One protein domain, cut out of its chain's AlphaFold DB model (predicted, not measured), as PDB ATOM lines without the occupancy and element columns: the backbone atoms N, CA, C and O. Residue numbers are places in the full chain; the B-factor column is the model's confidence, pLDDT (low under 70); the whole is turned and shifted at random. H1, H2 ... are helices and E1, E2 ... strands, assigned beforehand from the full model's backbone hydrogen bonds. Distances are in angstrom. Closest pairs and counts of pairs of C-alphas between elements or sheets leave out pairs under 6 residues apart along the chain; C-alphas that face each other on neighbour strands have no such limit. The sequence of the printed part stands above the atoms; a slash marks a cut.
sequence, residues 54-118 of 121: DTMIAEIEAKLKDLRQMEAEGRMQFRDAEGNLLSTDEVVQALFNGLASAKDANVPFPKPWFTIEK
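Overview. This is residues 54 to 118 of the 121 residues of an uncharacterized protein of Gemmobacter megaterium (UniProt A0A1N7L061). Two helices, H1 and H2, meet near the end of H1 and the beginning of H2 to make an open V, and a very small sheet of two short strands, E1 and E2, lies near its corner. The first part of H1, residues 54 to 63, sticks out free, while after H2 a long stretch with no named element, residues 102 to 114, folds back to bring E2 beside E1. The printed part has 65 residues, with two named helices and two named strands in the order H1, E1, H2, E2; the sheet's order is E1 - E2, antiparallel, and the class is mostly helix. The whole is flat, spanning 37 by 34 by 14 A, and only just loose, close to compact, with a radius of gyration of the C-alphas of 13.1 A.

Along the chain. The sheet's strands are E1, residues 77 to 79, and E2, residues 115 to 117. E2 begins with C-alpha 115 at (168.894, 436.593, 378.748). H1 is the longest helix, residues 54 to 72, and measures 26.8 A from C-alpha 54 at (178.050, 444.785, 404.652) to C-alpha 72 at (178.099, 424.584, 386.989). H2, residues 88 to 101, measures 20.0 A and begins with C-alpha 88 at (178.389, 434.205, 386.051).

Arrangement. E1 and E2 are antiparallel neighbours, with 152 degrees between their directions. The C-alphas of Phe 78 and Ile 116 face each other at 5.3 A. Within hydrogen-bond range across the pair are N 115 and O 79, at 3.2 A, and N 79 and O 115, at 3.4 A. Residues 78 to 79 of E1 also pair, antiparallel, with residues 85 to 86 in a stretch too short to be named. The closest C-alphas of E1 and H2 are those of Phe 78 and Thr 88, 7.3 A apart. H1 and H2 touch, H1 with residues 64 to 71 alone and H2 with residue 88 alone; their closest C-alphas, those of Arg 68 and Thr 88, are 6.0 A apart. The two helices run opposite ways at a steep tilt of 40 degrees. H1 and E2 are apart. In H1 and H2 every O i to N i+4 pair is within hydrogen-bond range.

Size, cuts and confidence. The two C-alphas farthest apart are those of Glu 73 and Asn 106, at 38.1 A. Without residues 54 to 63, which stand free, the body of 55 residues spans 38 by 24 by 14 A. The printed part has no cut. The link from H1 to E1 is tight, that from E1 to H2 is short, and that from H2 to E2, with 13 residues, is long. The mean pLDDT of the printed part is 75.5, and residues 99 to 118 are under 70.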
ATOM      1  N   ASP A  54     177.311 446.044 404.546       84.94
ATOM      2  CA  ASP A  54     178.050 444.785 404.652       84.94
ATOM      3  C   ASP A  54     177.101 443.585 404.661       84.94
ATOM      4  O   ASP A  54     177.345 442.595 403.975       84.94
ATOM      5  N   THR A  55     175.961 443.703 405.349       85.25
ATOM      6  CA  THR A  55     174.896 442.691 405.317       85.25
ATOM      7  C   THR A  55     174.340 442.516 403.903       85.25
ATOM      8  O   THR A  55     174.178 441.386 403.446       85.25
ATOM      9  N   MET A  56     174.095 443.617 403.183       84.75
ATOM     10  CA  MET A  56     173.650 443.563 401.786       84.75
ATOM     11  C   MET A  56     174.696 442.898 400.881       84.75
ATOM     12  O   MET A  56     174.341 442.071 400.042       84.75
ATOM     13  N   ILE A  57     175.979 443.240 401.042       86.25
ATOM     14  CA  ILE A  57     177.075 442.648 400.262       86.25
ATOM     15  C   ILE A  57     177.157 441.142 400.523       86.25
ATOM     16  O   ILE A  57     177.175 440.373 399.566       86.25
ATOM     17  N   ALA A  58     177.116 440.710 401.784       87.56
ATOM     18  CA  ALA A  58     177.157 439.295 402.143       87.56
ATOM     19  C   ALA A  58     175.979 438.500 401.545       87.56
ATOM     20  O   ALA A  58     176.157 437.373 401.079       87.56
ATOM     21  N   GLU A  59     174.774 439.081 401.508       88.00
ATOM     22  CA  GLU A  59     173.617 438.441 400.869       88.00
ATOM     23  C   GLU A  59     173.800 438.311 399.347       88.00
ATOM     24  O   GLU A  59     173.457 437.281 398.758       88.00
ATOM     25  N   ILE A  60     174.364 439.336 398.700       88.44
ATOM     26  CA  ILE A  60     174.691 439.297 397.271       88.44
ATOM     27  C   ILE A  60     175.732 438.208 397.000       88.44
ATOM     28  O   ILE A  60     175.533 437.400 396.097       88.44
ATOM     29  N   GLU A  61     176.800 438.129 397.794       89.12
ATOM     30  CA  GLU A  61     177.837 437.098 397.661       89.12
ATOM     31  C   GLU A  61     177.266 435.681 397.796       89.12
ATOM     32  O   GLU A  61     177.591 434.802 396.993       89.12
ATOM     33  N   ALA A  62     176.370 435.463 398.763       90.56
ATOM     34  CA  ALA A  62     175.689 434.183 398.936       90.56
ATOM     35  C   ALA A  62     174.852 433.813 397.700       90.56
ATOM     36  O   ALA A  62     174.989 432.713 397.166       90.56
ATOM     37  N   LYS A  63     174.057 434.755 397.177       88.38
ATOM     38  CA  LYS A  63     173.267 434.534 395.954       88.38
ATOM     39  C   LYS A  63     174.147 434.275 394.735       88.38
ATOM     40  O   LYS A  63     173.823 433.412 393.924       88.38
ATOM     41  N   LEU A  64     175.264 434.989 394.595       88.06
ATOM     42  CA  LEU A  64     176.213 434.767 393.503       88.06
ATOM     43  C   LEU A  64     176.827 433.368 393.565       88.06
ATOM     44  O   LEU A  64     176.993 432.730 392.528       88.06
ATOM     45  N   LYS A  65     177.122 432.863 394.766       89.62
ATOM     46  CA  LYS A  65     177.590 431.486 394.950       89.62
ATOM     47  C   LYS A  65     176.548 430.468 394.487       89.62
ATOM     48  O   LYS A  65     176.903 429.533 393.771       89.62
ATOM     49  N   ASP A  66     175.283 430.664 394.850       88.50
ATOM     50  CA  ASP A  66     174.195 429.781 394.420       88.50
ATOM     51  C   ASP A  66     174.022 429.802 392.894       88.50
ATOM     52  O   ASP A  66     173.869 428.751 392.275       88.50
ATOM     53  N   LEU A  67     174.112 430.980 392.267       85.31
ATOM     54  CA  LEU A  67     174.037 431.115 390.810       85.31
ATOM     55  C   LEU A  67     175.194 430.403 390.102       85.31
ATOM     56  O   LEU A  67     174.945 429.634 389.175       85.31
ATOM     57  N   ARG A  68     176.433 430.576 390.581       86.31
ATOM     58  CA  ARG A  68     177.608 429.854 390.059       86.31
ATOM     59  C   ARG A  68     177.433 428.341 390.158       86.31
ATOM     60  O   ARG A  68     177.807 427.611 389.246       86.31
ATOM     61  N   GLN A  69     176.841 427.861 391.252       86.50
ATOM     62  CA  GLN A  69     176.553 426.440 391.428       86.50
ATOM     63  C   GLN A  69     175.495 425.952 390.428       86.50
ATOM     64  O   GLN A  69     175.670 424.907 389.809       86.50
ATOM     65  N   MET A  70     174.416 426.712 390.223       84.69
ATOM     66  CA  MET A  70     173.382 426.371 389.237       84.69
ATOM     67  C   MET A  70     173.915 426.384 387.801       84.69
ATOM     68  O   MET A  70     173.502 425.551 386.993       84.69
ATOM     69  N   GLU A  71     174.824 427.303 387.481       84.19
ATOM     70  CA  GLU A  71     175.530 427.348 386.201       84.19
ATOM     71  C   GLU A  71     176.425 426.114 386.014       84.19
ATOM     72  O   GLU A  71     176.324 425.433 384.994       84.19
ATOM     73  N   ALA A  72     177.238 425.767 387.019       83.25
ATOM     74  CA  ALA A  72     178.099 424.584 386.989       83.25
ATOM     75  C   ALA A  72     177.299 423.275 386.857       83.25
ATOM     76  O   ALA A  72     177.736 422.328 386.207       83.25
ATOM     77  N   GLU A  73     176.099 423.228 387.440       87.56
ATOM     78  CA  GLU A  73     175.142 422.125 387.296       87.56
ATOM     79  C   GLU A  73     174.395 422.137 385.952       87.56
ATOM     80  O   GLU A  73     173.548 421.273 385.710       87.56
ATOM     81  N   GLY A  74     174.659 423.122 385.089       83.88
ATOM     82  CA  GLY A  74     174.001 423.281 383.800       83.88
ATOM     83  C   GLY A  74     172.499 423.523 383.928       83.88
ATOM     84  O   GLY A  74     171.749 423.131 383.044       83.88
ATOM     85  N   ARG A  75     172.030 424.115 385.034       81.62
ATOM     86  CA  ARG A  75     170.613 424.461 385.272       81.62
ATOM     87  C   ARG A  75     170.266 425.875 384.823       81.62
ATOM     88  O   ARG A  75     169.085 426.206 384.705       81.62
ATOM     89  N   MET A  76     171.285 426.692 384.589       77.69
ATOM     90  CA  MET A  76     171.178 428.063 384.122       77.69
ATOM     91  C   MET A  76     172.284 428.321 383.104       77.69
ATOM     92  O   MET A  76     173.406 427.854 383.276       77.69
ATOM     93  N   GLN A  77     171.951 429.049 382.045       82.94
ATOM     94  CA  GLN A  77     172.917 429.563 381.083       82.94
ATOM     95  C   GLN A  77     172.638 431.049 380.890       82.94
ATOM     96  O   GLN A  77     171.485 431.440 380.688       82.94
ATOM     97  N   PHE A  78     173.685 431.864 380.955       82.31
ATOM     98  CA  PHE A  78     173.620 433.265 380.564       82.31
ATOM     99  C   PHE A  78     174.089 433.387 379.122       82.31
ATOM    100  O   PHE A  78     175.050 432.724 378.727       82.31
ATOM    101  N   ARG A  79     173.407 434.218 378.334       81.38
ATOM    102  CA  ARG A  79     173.819 434.525 376.963       81.38
ATOM    103  C   ARG A  79     173.852 436.021 376.714       81.38
ATOM    104  O   ARG A  79     172.984 436.734 377.224       81.38
ATOM    105  N   ASP A  80     174.834 436.466 375.938       81.00
ATOM    106  CA  ASP A  80     174.871 437.825 375.392       81.00
ATOM    107  C   ASP A  80     173.826 438.017 374.272       81.00
ATOM    108  O   ASP A  80     173.034 437.118 373.963       81.00
ATOM    109  N   ALA A  81     173.791 439.214 373.683       75.81
ATOM    110  CA  ALA A  81     172.870 439.544 372.595       75.81
ATOM    111  C   ALA A  81     173.180 438.755 371.308       75.81
ATOM    112  O   ALA A  81     172.294 438.519 370.486       75.81
ATOM    113  N   GLU A  82     174.431 438.334 371.155       80.38
ATOM    114  CA  GLU A  82     174.957 437.540 370.053       80.38
ATOM    115  C   GLU A  82     174.731 436.025 370.246       80.38
ATOM    116  O   GLU A  82     174.954 435.241 369.323       80.38
ATOM    117  N   GLY A  83     174.225 435.606 371.412       78.44
ATOM    118  CA  GLY A  83     173.902 434.221 371.752       78.44
ATOM    119  C   GLY A  83     175.070 433.398 372.311       78.44
ATOM    120  O   GLY A  83     174.899 432.187 372.511       78.44
ATOM    121  N   ASN A  84     176.222 434.018 372.578       84.25
ATOM    122  CA  ASN A  84     177.380 433.375 373.194       84.25
ATOM    123  C   ASN A  84     177.125 433.127 374.681       84.25
ATOM    124  O   ASN A  84     176.504 433.943 375.358       84.25
ATOM    125  N   LEU A  85     177.621 431.999 375.192       82.50
ATOM    126  CA  LEU A  85     177.526 431.674 376.612       82.50
ATOM    127  C   LEU A  85     178.436 432.598 377.421       82.50
ATOM    128  O   LEU A  85     179.614 432.740 377.101       82.50
ATOM    129  N   LEU A  86     177.880 433.168 378.483       81.00
ATOM    130  CA  LEU A  86     178.600 433.966 379.464       81.00
ATOM    131  C   LEU A  86     178.676 433.205 380.779       81.00
ATOM    132  O   LEU A  86     177.685 432.612 381.217       81.00
ATOM    133  N   SER A  87     179.822 433.298 381.437       84.50
ATOM    134  CA  SER A  87     179.951 432.859 382.816       84.50
ATOM    135  C   SER A  87     179.273 433.822 383.789       84.50
ATOM    136  O   SER A  87     179.139 435.021 383.516       84.50
ATOM    137  N   THR A  88     178.897 433.334 384.975       84.25
ATOM    138  CA  THR A  88     178.389 434.205 386.051       84.25
ATOM    139  C   THR A  88     179.373 435.341 386.360       84.25
ATOM    140  O   THR A  88     178.950 436.467 386.619       84.25
ATOM    141  N   ASP A  89     180.681 435.082 386.303       85.62
ATOM    142  CA  ASP A  89     181.710 436.087 386.596       85.62
ATOM    143  C   ASP A  89     181.758 437.200 385.546       85.62
ATOM    144  O   ASP A  89     181.868 438.375 385.900       85.62
ATOM    145  N   GLU A  90     181.590 436.864 384.267       84.81
ATOM    146  CA  GLU A  90     181.510 437.848 383.182       84.81
ATOM    147  C   GLU A  90     180.254 438.716 383.299       84.81
ATOM    148  O   GLU A  90     180.324 439.940 383.157       84.81
ATOM    149  N   VAL A  91     179.113 438.109 383.647       84.12
ATOM    150  CA  VAL A  91     177.859 438.837 383.898       84.12
ATOM    151  C   VAL A  91     178.010 439.791 385.085       84.12
ATOM    152  O   VAL A  91     177.626 440.960 384.999       84.12
ATOM    153  N   VAL A  92     178.606 439.326 386.187       85.69
ATOM    154  CA  VAL A  92     178.853 440.142 387.384       85.69
ATOM    155  C   VAL A  92     179.794 441.303 387.071       85.69
ATOM    156  O   VAL A  92     179.486 442.445 387.418       85.69
ATOM    157  N   GLN A  93     180.905 441.049 386.378       83.12
ATOM    158  CA  GLN A  93     181.871 442.085 386.020       83.12
ATOM    159  C   GLN A  93     181.237 443.168 385.141       83.12
ATOM    160  O   GLN A  93     181.450 444.362 385.362       83.12
ATOM    161  N   ALA A  94     180.423 442.772 384.167       80.62
ATOM    162  CA  ALA A  94     179.740 443.711 383.295       80.62
ATOM    163  C   ALA A  94     178.650 444.519 384.020       80.62
ATOM    164  O   ALA A  94     178.520 445.719 383.771       80.62
ATOM    165  N   LEU A  95     177.910 443.906 384.954       79.62
ATOM    166  CA  LEU A  95     176.978 444.621 385.833       79.62
ATOM    167  C   LEU A  95     177.713 445.678 386.666       79.62
ATOM    168  O   LEU A  95     177.299 446.837 386.675       79.62
ATOM    169  N   PHE A  96     178.830 445.318 387.306       76.19
ATOM    170  CA  PHE A  96     179.641 446.265 388.079       76.19
ATOM    171  C   PHE A  96     180.180 447.412 387.222       76.19
ATOM    172  O   PHE A  96     180.074 448.571 387.626       76.19
ATOM    173  N   ASN A  97     180.705 447.116 386.031       77.31
ATOM    174  CA  ASN A  97     181.198 448.134 385.104       77.31
ATOM    175  C   ASN A  97     180.073 449.087 384.662       77.31
ATOM    176  O   ASN A  97     180.266 450.302 384.627       77.31
ATOM    177  N   GLY A  98     178.877 448.555 384.386       71.12
ATOM    178  CA  GLY A  98     177.695 449.353 384.054       71.12
ATOM    179  C   GLY A  98     177.233 450.248 385.209       71.12
ATOM    180  O   GLY A  98     176.945 451.423 384.996       71.12
ATOM    181  N   LEU A  99     177.223 449.732 386.442       66.06
ATOM    182  CA  LEU A  99     176.924 450.503 387.657       66.06
ATOM    183  C   LEU A  99     177.960 451.605 387.926       66.06
ATOM    184  O   LEU A  99     177.587 452.704 388.337       66.06
ATOM    185  N   ALA A 100     179.246 451.331 387.695       62.41
ATOM    186  CA  ALA A 100     180.307 452.325 387.825       62.41
ATOM    187  C   ALA A 100     180.141 453.451 386.794       62.41
ATOM    188  O   ALA A 100     180.234 454.620 387.154       62.41
ATOM    189  N   SER A 101     179.806 453.106 385.548       60.53
ATOM    190  CA  SER A 101     179.562 454.081 384.482       60.53
ATOM    191  C   SER A 101     178.257 454.873 384.665       60.53
ATOM    192  O   SER A 101     178.173 456.013 384.218       60.53
ATOM    193  N   ALA A 102     177.242 454.301 385.322       56.00
ATOM    194  CA  ALA A 102     175.959 454.953 385.597       56.00
ATOM    195  C   ALA A 102     175.980 455.886 386.824       56.00
ATOM    196  O   ALA A 102     174.981 456.537 387.106       56.00
ATOM    197  N   LYS A 103     177.087 455.985 387.575       51.97
ATOM    198  CA  LYS A 103     177.219 457.008 388.631       51.97
ATOM    199  C   LYS A 103     177.420 458.420 388.076       51.97
ATOM    200  O   LYS A 103     177.060 459.378 388.755       51.97
ATOM    201  N   ASP A 104     177.947 458.539 386.859       51.78
ATOM    202  CA  ASP A 104     178.279 459.829 386.237       51.78
ATOM    203  C   ASP A 104     177.123 460.435 385.433       51.78
ATOM    204  O   ASP A 104     177.107 461.626 385.126       51.78
ATOM    205  N   ALA A 105     176.116 459.629 385.120       47.91
ATOM    206  CA  ALA A 105     174.927 460.057 384.417       47.91
ATOM    207  C   ALA A 105     173.728 459.547 385.214       47.91
ATOM    208  O   ALA A 105     173.681 458.381 385.562       47.91
ATOM    209  N   ASN A 106     172.765 460.405 385.540       49.19
ATOM    210  CA  ASN A 106     171.519 460.043 386.224       49.19
ATOM    211  C   ASN A 106     170.651 459.118 385.335       49.19
ATOM    212  O   ASN A 106     169.601 459.527 384.839       49.19
ATOM    213  N   VAL A 107     171.134 457.906 385.045       47.56
ATOM    214  CA  VAL A 107     170.549 456.953 384.101       47.56
ATOM    215  C   VAL A 107     169.811 455.876 384.897       47.56
ATOM    216  O   VAL A 107     170.387 455.302 385.825       47.56
ATOM    217  N   PRO A 108     168.545 455.571 384.562       47.47
ATOM    218  CA  PRO A 108     167.852 454.426 385.137       47.47
ATOM    219  C   PRO A 108     168.646 453.142 384.875       47.47
ATOM    220  O   PRO A 108     169.268 453.010 383.820       47.47
ATOM    221  N   PHE A 109     168.611 452.216 385.843       45.81
ATOM    222  CA  PHE A 109     169.299 450.922 385.789       45.81
ATOM    223  C   PHE A 109     169.271 450.339 384.368       45.81
ATOM    224  O   PHE A 109     168.174 450.183 383.813       45.81
ATOM    225  N   PRO A 110     170.436 450.037 383.763       51.47
ATOM    226  CA  PRO A 110     170.458 449.489 382.419       51.47
ATOM    227  C   PRO A 110     169.654 448.191 382.422       51.47
ATOM    228  O   PRO A 110     169.865 447.321 383.271       51.47
ATOM    229  N   LYS A 111     168.694 448.073 381.493       56.34
ATOM    230  CA  LYS A 111     168.020 446.794 381.253       56.34
ATOM    231  C   LYS A 111     169.111 445.741 381.020       56.34
ATOM    232  O   LYS A 111     170.061 446.049 380.296       56.34
ATOM    233  N   PRO A 112     169.015 444.545 381.628       56.53
ATOM    234  CA  PRO A 112     170.013 443.510 381.406       56.53
ATOM    235  C   PRO A 112     170.094 443.233 379.902       56.53
ATOM    236  O   PRO A 112     169.082 442.966 379.260       56.53
ATOM    237  N   TRP A 113     171.294 443.362 379.337       59.94
ATOM    238  CA  TRP A 113     171.594 443.076 377.929       59.94
ATOM    239  C   TRP A 113     171.789 441.566 377.679       59.94
ATOM    240  O   TRP A 113     172.142 441.166 376.576       59.94
ATOM    241  N   PHE A 114     171.538 440.739 378.700       59.41
ATOM    242  CA  PHE A 114     171.643 439.283 378.688       59.41
ATOM    243  C   PHE A 114     170.284 438.631 378.979       59.41
ATOM    244  O   PHE A 114     169.438 439.207 379.668       59.41
ATOM    245  N   THR A 115     170.100 437.402 378.495       67.25
ATOM    246  CA  THR A 115     168.894 436.593 378.748       67.25
ATOM    247  C   THR A 115     169.223 435.424 379.675       67.25
ATOM    248  O   THR A 115     170.286 434.816 379.563       67.25
ATOM    249  N   ILE A 116     168.311 435.118 380.604       68.12
ATOM    250  CA  ILE A 116     168.406 433.955 381.494       68.12
ATOM    251  C   ILE A 116     167.454 432.886 380.968       68.12
ATOM    252  O   ILE A 116     166.235 433.055 381.029       68.12
ATOM    253  N   GLU A 117     168.000 431.774 380.488       69.75
ATOM    254  CA  GLU A 117     167.206 430.651 379.989       69.75
ATOM    255  C   GLU A 117     167.413 429.409 380.858       69.75
ATOM    256  O   GLU A 117     168.512 429.136 381.352       69.75
ATOM    257  N   LYS A 118     166.340 428.628 381.043       65.19
ATOM    258  CA  LYS A 118     166.476 427.252 381.528       65.19
ATOM    259  C   LYS A 118     166.859 426.373 380.339       65.19
ATOM    260  O   LYS A 118     166.165 426.440 379.324       65.19
TER     261      LYS A 118